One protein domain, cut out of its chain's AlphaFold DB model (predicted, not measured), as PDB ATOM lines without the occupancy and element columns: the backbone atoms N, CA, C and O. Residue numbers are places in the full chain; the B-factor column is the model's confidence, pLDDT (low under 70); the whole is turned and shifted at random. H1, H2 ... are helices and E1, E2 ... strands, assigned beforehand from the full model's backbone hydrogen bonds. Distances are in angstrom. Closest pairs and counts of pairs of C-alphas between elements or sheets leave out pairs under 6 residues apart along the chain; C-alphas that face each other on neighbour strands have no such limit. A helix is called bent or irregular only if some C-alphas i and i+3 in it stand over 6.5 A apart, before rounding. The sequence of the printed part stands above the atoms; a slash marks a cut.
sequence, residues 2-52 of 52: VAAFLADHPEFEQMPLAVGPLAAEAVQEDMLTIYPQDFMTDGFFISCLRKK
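Overview. This is residues 2 to 52 of the 52 residues of the protein "16S rRNA (Cytosine(967)-C(5))-methyltransferase" of Listeria monocytogenes (UniProt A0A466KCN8). This is a long, narrow strip built along one long strand, E3, with the short strand E2 beside its first half and the short strand E1 beside its second half, on opposite edges. The helix H1 covers E1 on one face at one end of the strip, the small helix H3 sits at the other end, and the stretch that holds the small helix H2 loops out from E1 and folds back to E2. The printed part has 51 residues with three named helices and three named strands, in the order H1 E1 H2 E2 H3 E3, of the mixed class; the sheet order is E1 E3 E2, antiparallel throughout. It is loose, with a radius of gyration of the C-alphas of 12.4 A, and elongated, spanning 36 by 18 by 13 A.

Arrangement. H1, residues 2 to 8, is on the sheet of E1, residues 12 to 15, E3, residues 44 to 51, and E2, residues 31 to 34, at a height over the sheet of 8.6 A. It lies over E1 and runs along the strands, at 13 degrees to E1 on the local plane; their closest C-alphas are those of Leu 6 and Phe 12, 6.2 A apart. E1 is antiparallel to E3 at 125 degrees, with N 13 and O 50 within hydrogen-bond range at 2.9 A. H2, residues 21 to 24, is not on the sheet, but only just, with 4 pairs of C-alphas within 10 A; its closest C-alpha pair with E2 is Ala 23 and Leu 32, 7.5 A. Residues 27 to 28 pair antiparallel with residues 31 to 32 of E2. E2 is antiparallel to E3 at 159 degrees, with N 32 and O 46 at 2.8 A. The pairing is staggered: E3 pairs with E2 over residues 44 to 47 and with E1 over residues 48 to 51. E1 and E2 are edge strands and apart. H3, residues 36 to 39, is not on the sheet. In H1 every O i to N i+4 pair is within hydrogen-bond range; H2 and H3 are too short for such a pair.

Along the chain. H1 begins at C-alpha 2, (118.481, 163.264, 172.007), and is 10.0 A long. E1 measures 9.4 A and E2 10.0 A. H3 is neither bent nor irregular, but only just: C-alphas 36 and 39 are 6.1 A apart. E3 runs 22.5 A, from C-alpha 44 at (127.760, 174.078, 172.613) to C-alpha 51 at (122.433, 154.156, 181.547).

Size, cuts and confidence. The two C-alphas farthest apart are those of Pro 10 and Met 40, 36.4 A. The printed part has no cut, and no link is long. The mean pLDDT of the printed part is 89.1, and no printed residue is under 70.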
ATOM      1  N   VAL A   2     118.606 163.914 170.680       86.44
ATOM      2  CA  VAL A   2     118.481 163.264 172.007       86.44
ATOM      3  C   VAL A   2     117.205 162.423 172.140       86.44
ATOM      4  O   VAL A   2     117.283 161.256 172.503       86.44
ATOM      5  N   ALA A   3     116.048 162.965 171.743       87.19
ATOM      6  CA  ALA A   3     114.782 162.226 171.768       87.19
ATOM      7  C   ALA A   3     114.792 160.945 170.911       87.19
ATOM      8  O   ALA A   3     114.253 159.927 171.328       87.19
ATOM      9  N   ALA A   4     115.433 160.977 169.735       91.25
ATOM     10  CA  ALA A   4     115.565 159.795 168.881       91.25
ATOM     11  C   ALA A   4     116.498 158.754 169.520       91.25
ATOM     12  O   ALA A   4     116.161 157.579 169.566       91.25
ATOM     13  N   PHE A   5     117.616 159.197 170.107       90.69
ATOM     14  CA  PHE A   5     118.533 158.315 170.829       90.69
ATOM     15  C   PHE A   5     117.853 157.611 172.014       90.69
ATOM     16  O   PHE A   5     118.001 156.407 172.174       90.69
ATOM     17  N   LEU A   6     117.072 158.335 172.823       89.31
ATOM     18  CA  LEU A   6     116.323 157.752 173.945       89.31
ATOM     19  C   LEU A   6     115.216 156.790 173.494       89.31
ATOM     20  O   LEU A   6     114.916 155.834 174.204       89.31
ATOM     21  N   ALA A   7     114.610 157.032 172.328       91.81
ATOM     22  CA  ALA A   7     113.619 156.126 171.754       91.81
ATOM     23  C   ALA A   7     114.253 154.802 171.292       91.81
ATOM     24  O   ALA A   7     113.672 153.741 171.515       91.81
ATOM     25  N   ASP A   8     115.447 154.865 170.699       94.62
ATOM     26  CA  ASP A   8     116.183 153.687 170.228       94.62
ATOM     27  C   ASP A   8     116.886 152.928 171.372       94.62
ATOM     28  O   ASP A   8     117.127 151.724 171.262       94.62
ATOM     29  N   HIS A   9     117.183 153.614 172.481       92.88
ATOM     30  CA  HIS A   9     117.923 153.080 173.624       92.88
ATOM     31  C   HIS A   9     117.165 153.258 174.956       92.88
ATOM     32  O   HIS A   9     117.499 154.142 175.755       92.88
ATOM     33  N   PRO A  10     116.155 152.412 175.247       91.31
ATOM     34  CA  PRO A  10     115.313 152.521 176.446       91.31
ATOM     35  C   PRO A  10     116.055 152.252 177.770       91.31
ATOM     36  O   PRO A  10     115.524 152.509 178.862       91.31
ATOM     37  N   GLU A  11     117.275 151.714 177.699       93.81
ATOM     38  CA  GLU A  11     118.180 151.559 178.834       93.81
ATOM     39  C   GLU A  11     118.816 152.879 179.284       93.81
ATOM     40  O   GLU A  11     119.380 152.935 180.377       93.81
ATOM     41  N   PHE A  12     118.721 153.935 178.478       92.62
ATOM     42  CA  PHE A  12     119.149 155.270 178.859       92.62
ATOM     43  C   PHE A  12     117.972 156.107 179.348       92.62
ATOM     44  O   PHE A  12     116.824 155.949 178.935       92.62
ATOM     45  N   GLU A  13     118.273 157.027 180.248       90.94
ATOM     46  CA  GLU A  13     117.357 158.060 180.703       90.94
ATOM     47  C   GLU A  13     118.062 159.410 180.709       90.94
ATOM     48  O   GLU A  13     119.275 159.502 180.935       90.94
ATOM     49  N   GLN A  14     117.298 160.464 180.445       89.94
ATOM     50  CA  GLN A  14     117.799 161.821 180.569       89.94
ATOM     51  C   GLN A  14     117.896 162.197 182.043       89.94
ATOM     52  O   GLN A  14     117.025 161.861 182.845       89.94
ATOM     53  N   MET A  15     118.987 162.870 182.393       91.56
ATOM     54  CA  MET A  15     119.229 163.348 183.743       91.56
ATOM     55  C   MET A  15     119.283 164.872 183.785       91.56
ATOM     56  O   MET A  15     119.833 165.475 182.859       91.56
ATOM     57  N   PRO A  16     118.830 165.479 184.897       88.38
ATOM     58  CA  PRO A  16     118.970 166.908 185.112       88.38
ATOM     59  C   PRO A  16     120.422 167.374 185.028       88.38
ATOM     60  O   PRO A  16     121.328 166.771 185.614       88.38
ATOM     61  N   LEU A  17     120.632 168.475 184.312       87.81
ATOM     62  CA  LEU A  17     121.935 169.112 184.166       87.81
ATOM     63  C   LEU A  17     122.287 169.909 185.429       87.81
ATOM     64  O   LEU A  17     121.587 170.846 185.810       87.81
ATOM     65  N   ALA A  18     123.418 169.581 186.055       86.56
ATOM     66  CA  ALA A  18     123.988 170.386 187.130       86.56
ATOM     67  C   ALA A  18     124.842 171.511 186.526       86.56
ATOM     68  O   ALA A  18     126.034 171.336 186.274       86.56
ATOM     69  N   VAL A  19     124.218 172.658 186.258       87.12
ATOM     70  CA  VAL A  19     124.871 173.824 185.643       87.12
ATOM     71  C   VAL A  19     124.975 174.990 186.620       87.12
ATOM     72  O   VAL A  19     124.218 175.092 187.585       87.12
ATOM     73  N   GLY A  20     125.938 175.882 186.378       87.19
ATOM     74  CA  GLY A  20     126.065 177.118 187.148       87.19
ATOM     75  C   GLY A  20     124.884 178.076 186.912       87.19
ATOM     76  O   GLY A  20     124.198 177.954 185.896       87.19
ATOM     77  N   PRO A  21     124.674 179.077 187.791       84.88
ATOM     78  CA  PRO A  21     123.509 179.970 187.740       84.88
ATOM     79  C   PRO A  21     123.318 180.668 186.390       84.88
ATOM     80  O   PRO A  21     122.201 180.791 185.911       84.88
ATOM     81  N   LEU A  22     124.421 181.066 185.750       83.75
ATOM     82  CA  LEU A  22     124.412 181.760 184.460       83.75
ATOM     83  C   LEU A  22     123.897 180.894 183.302       83.75
ATOM     84  O   LEU A  22     123.346 181.419 182.346       83.75
ATOM     85  N   ALA A  23     124.090 179.577 183.379       84.31
ATOM     86  CA  ALA A  23     123.658 178.642 182.346       84.31
ATOM     87  C   ALA A  23     122.309 177.989 182.681       84.31
ATOM     88  O   ALA A  23     121.702 177.386 181.804       84.31
ATOM     89  N   ALA A  24     121.826 178.118 183.922       85.06
ATOM     90  CA  ALA A  24     120.566 177.528 184.369       85.06
ATOM     91  C   ALA A  24     119.355 178.064 183.588       85.06
ATOM     92  O   ALA A  24     118.449 177.301 183.273       85.06
ATOM     93  N   GLU A  25     119.365 179.348 183.222       85.06
ATOM     94  CA  GLU A  25     118.292 179.975 182.434       85.06
ATOM     95  C   GLU A  25     118.265 179.504 180.971       85.06
ATOM     96  O   GLU A  25     117.228 179.562 180.314       85.06
ATOM     97  N   ALA A  26     119.396 179.004 180.470       85.44
ATOM     98  CA  ALA A  26     119.526 178.456 179.124       85.44
ATOM     99  C   ALA A  26     119.212 176.948 179.057       85.44
ATOM    100  O   ALA A  26     119.263 176.358 177.973       85.44
ATOM    101  N   VAL A  27     118.882 176.312 180.190       88.06
ATOM    102  CA  VAL A  27     118.446 174.911 180.221       88.06
ATOM    103  C   VAL A  27     116.982 174.814 179.802       88.06
ATOM    104  O   VAL A  27     116.100 175.418 180.408       88.06
ATOM    105  N   GLN A  28     116.717 173.998 178.788       86.44
ATOM    106  CA  GLN A  28     115.379 173.640 178.328       86.44
ATOM    107  C   GLN A  28     115.291 172.119 178.253       86.44
ATOM    108  O   GLN A  28     116.111 171.494 177.588       86.44
ATOM    109  N   GLU A  29     114.315 171.523 178.944       85.81
ATOM    110  CA  GLU A  29     114.082 170.067 178.923       85.81
ATOM    111  C   GLU A  29     115.349 169.242 179.250       85.81
ATOM    112  O   GLU A  29     115.689 168.296 178.543       85.81
ATOM    113  N   ASP A  30     116.095 169.640 180.290       88.38
ATOM    114  CA  ASP A  30     117.374 169.022 180.690       88.38
ATOM    115  C   ASP A  30     118.434 168.977 179.570       88.38
ATOM    116  O   ASP A  30     119.330 168.125 179.548       88.38
ATOM    117  N   MET A  31     118.347 169.927 178.638       90.88
ATOM    118  CA  MET A  31     119.338 170.202 177.605       90.88
ATOM    119  C   MET A  31     119.797 171.651 177.725       90.88
ATOM    120  O   MET A  31     118.999 172.556 177.944       90.88
ATOM    121  N   LEU A  32     121.090 171.883 177.552       91.25
ATOM    122  CA  LEU A  32     121.684 173.211 177.548       91.25
ATOM    123  C   LEU A  32     122.201 173.514 176.149       91.25
ATOM    124  O   LEU A  32     123.018 172.771 175.603       91.25
ATOM    125  N   THR A  33     121.747 174.635 175.598       91.56
ATOM    126  CA  THR A  33     122.299 175.196 174.366       91.56
ATOM    127  C   THR A  33     122.996 176.500 174.708       91.56
ATOM    128  O   THR A  33     122.376 177.417 175.234       91.56
ATOM    129  N   ILE A  34     124.292 176.566 174.426       90.81
ATOM    130  CA  ILE A  34     125.104 177.769 174.569       90.81
ATOM    131  C   ILE A  34     125.336 178.325 173.174       90.81
ATOM    132  O   ILE A  34     125.924 177.641 172.331       90.81
ATOM    133  N   TYR A  35     124.905 179.562 172.937       90.62
ATOM    134  CA  TYR A  35     125.257 180.267 171.717       90.62
ATOM    135  C   TYR A  35     126.520 181.113 171.916       90.62
ATOM    136  O   TYR A  35     126.757 181.617 173.018       90.62
ATOM    137  N   PRO A  36     127.319 181.331 170.854       90.75
ATOM    138  CA  PRO A  36     128.567 182.076 170.975       90.75
ATOM    139  C   PRO A  36     128.423 183.467 171.595       90.75
ATOM    140  O   PRO A  36     129.262 183.890 172.390       90.75
ATOM    141  N   GLN A  37     127.336 184.166 171.263       90.12
ATOM    142  CA  GLN A  37     127.065 185.512 171.756       90.12
ATOM    143  C   GLN A  37     126.733 185.581 173.254       90.12
ATOM    144  O   GLN A  37     126.877 186.651 173.839       90.12
ATOM    145  N   ASP A  38     126.313 184.474 173.873       85.56
ATOM    146  CA  ASP A  38     125.844 184.481 175.265       85.56
ATOM    147  C   ASP A  38     127.021 184.520 176.248       85.56
ATOM    148  O   ASP A  38     126.950 185.165 177.294       85.56
ATOM    149  N   PHE A  39     128.131 183.862 175.895       85.38
ATOM    150  CA  PHE A  39     129.292 183.712 176.781       85.38
ATOM    151  C   PHE A  39     130.635 184.043 176.117       85.38
ATOM    152  O   PHE A  39     131.679 183.745 176.694       85.38
ATOM    153  N   MET A  40     130.635 184.651 174.921       88.94
ATOM    154  CA  MET A  40     131.852 184.912 174.131       88.94
ATOM    155  C   MET A  40     132.709 183.644 173.968       88.94
ATOM    156  O   MET A  40     133.935 183.672 174.080       88.94
ATOM    157  N   THR A  41     132.033 182.516 173.755       87.88
ATOM    158  CA  THR A  41     132.620 181.178 173.622       87.88
ATOM    159  C   THR A  41     132.134 180.521 172.331       87.88
ATOM    160  O   THR A  41     131.454 181.160 171.534       87.88
ATOM    161  N   ASP A  42     132.500 179.270 172.083       90.25
ATOM    162  CA  ASP A  42     131.965 178.522 170.946       90.25
ATOM    163  C   ASP A  42     130.519 178.067 171.208       90.25
ATOM    164  O   ASP A  42     130.012 178.108 172.327       90.25
ATOM    165  N   GLY A  43     129.825 177.629 170.157       90.75
ATOM    166  CA  GLY A  43     128.488 177.062 170.304       90.75
ATOM    167  C   GLY A  43     128.555 175.654 170.896       90.75
ATOM    168  O   GLY A  43     129.216 174.787 170.324       90.75
ATOM    169  N   PHE A  44     127.835 175.403 171.991       91.38
ATOM    170  CA  PHE A  44     127.760 174.078 172.613       91.38
ATOM    171  C   PHE A  44     126.322 173.595 172.753       91.38
ATOM    172  O   PHE A  44     125.410 174.358 173.058       91.38
ATOM    173  N   PHE A  45     126.144 172.288 172.588       92.31
ATOM    174  CA  PHE A  45     124.927 171.581 172.960       92.31
ATOM    175  C   PHE A  45     125.290 170.477 173.953       92.31
ATOM    176  O   PHE A  45     126.142 169.635 173.662       92.31
ATOM    177  N   ILE A  46     124.668 170.497 175.131       91.94
ATOM    178  CA  ILE A  46     124.993 169.616 176.254       91.94
ATOM    179  C   ILE A  46     123.706 168.953 176.752       91.94
ATOM    180  O   ILE A  46     122.713 169.622 177.016       91.94
ATOM    181  N   SER A  47     123.735 167.631 176.912       92.44
ATOM    182  CA  SER A  47     122.658 166.836 177.509       92.44
ATOM    183  C   SER A  47     123.279 165.706 178.322       92.44
ATOM    184  O   SER A  47     124.214 165.055 177.854       92.44
ATOM    185  N   CYS A  48     122.752 165.443 179.517       91.31
ATOM    186  CA  CYS A  48     123.204 164.334 180.353       91.31
ATOM    187  C   CYS A  48     122.280 163.126 180.186       91.31
ATOM    188  O   CYS A  48     121.071 163.218 180.378       91.31
ATOM    189  N   LEU A  49     122.867 161.985 179.832       91.88
ATOM    190  CA  LEU A  49     122.176 160.709 179.673       91.88
ATOM    191  C   LEU A  49     122.840 159.692 180.597       91.88
ATOM    192  O   LEU A  49     124.066 159.564 180.598       91.88
ATOM    193  N   ARG A  50     122.043 158.961 181.372       90.88
ATOM    194  CA  ARG A  50     122.516 157.881 182.239       90.88
ATOM    195  C   ARG A  50     121.979 156.556 181.742       90.88
ATOM    196  O   ARG A  50     120.801 156.443 181.432       90.88
ATOM    197  N   LYS A  51     122.844 155.547 181.716       90.50
ATOM    198  CA  LYS A  51     122.433 154.156 181.547       90.50
ATOM    199  C   LYS A  51     121.935 153.609 182.888       90.50
ATOM    200  O   LYS A  51     122.631 153.782 183.889       90.50
ATOM    201  N   LYS A  52     120.747 153.006 182.890       79.62
ATOM    202  CA  LYS A  52     120.141 152.347 184.055       79.62
ATOM    203  C   LYS A  52     120.949 151.139 184.522       79.62
ATOM    204  O   LYS A  52     121.598 150.489 183.668       79.62
TER     205      LYS A  52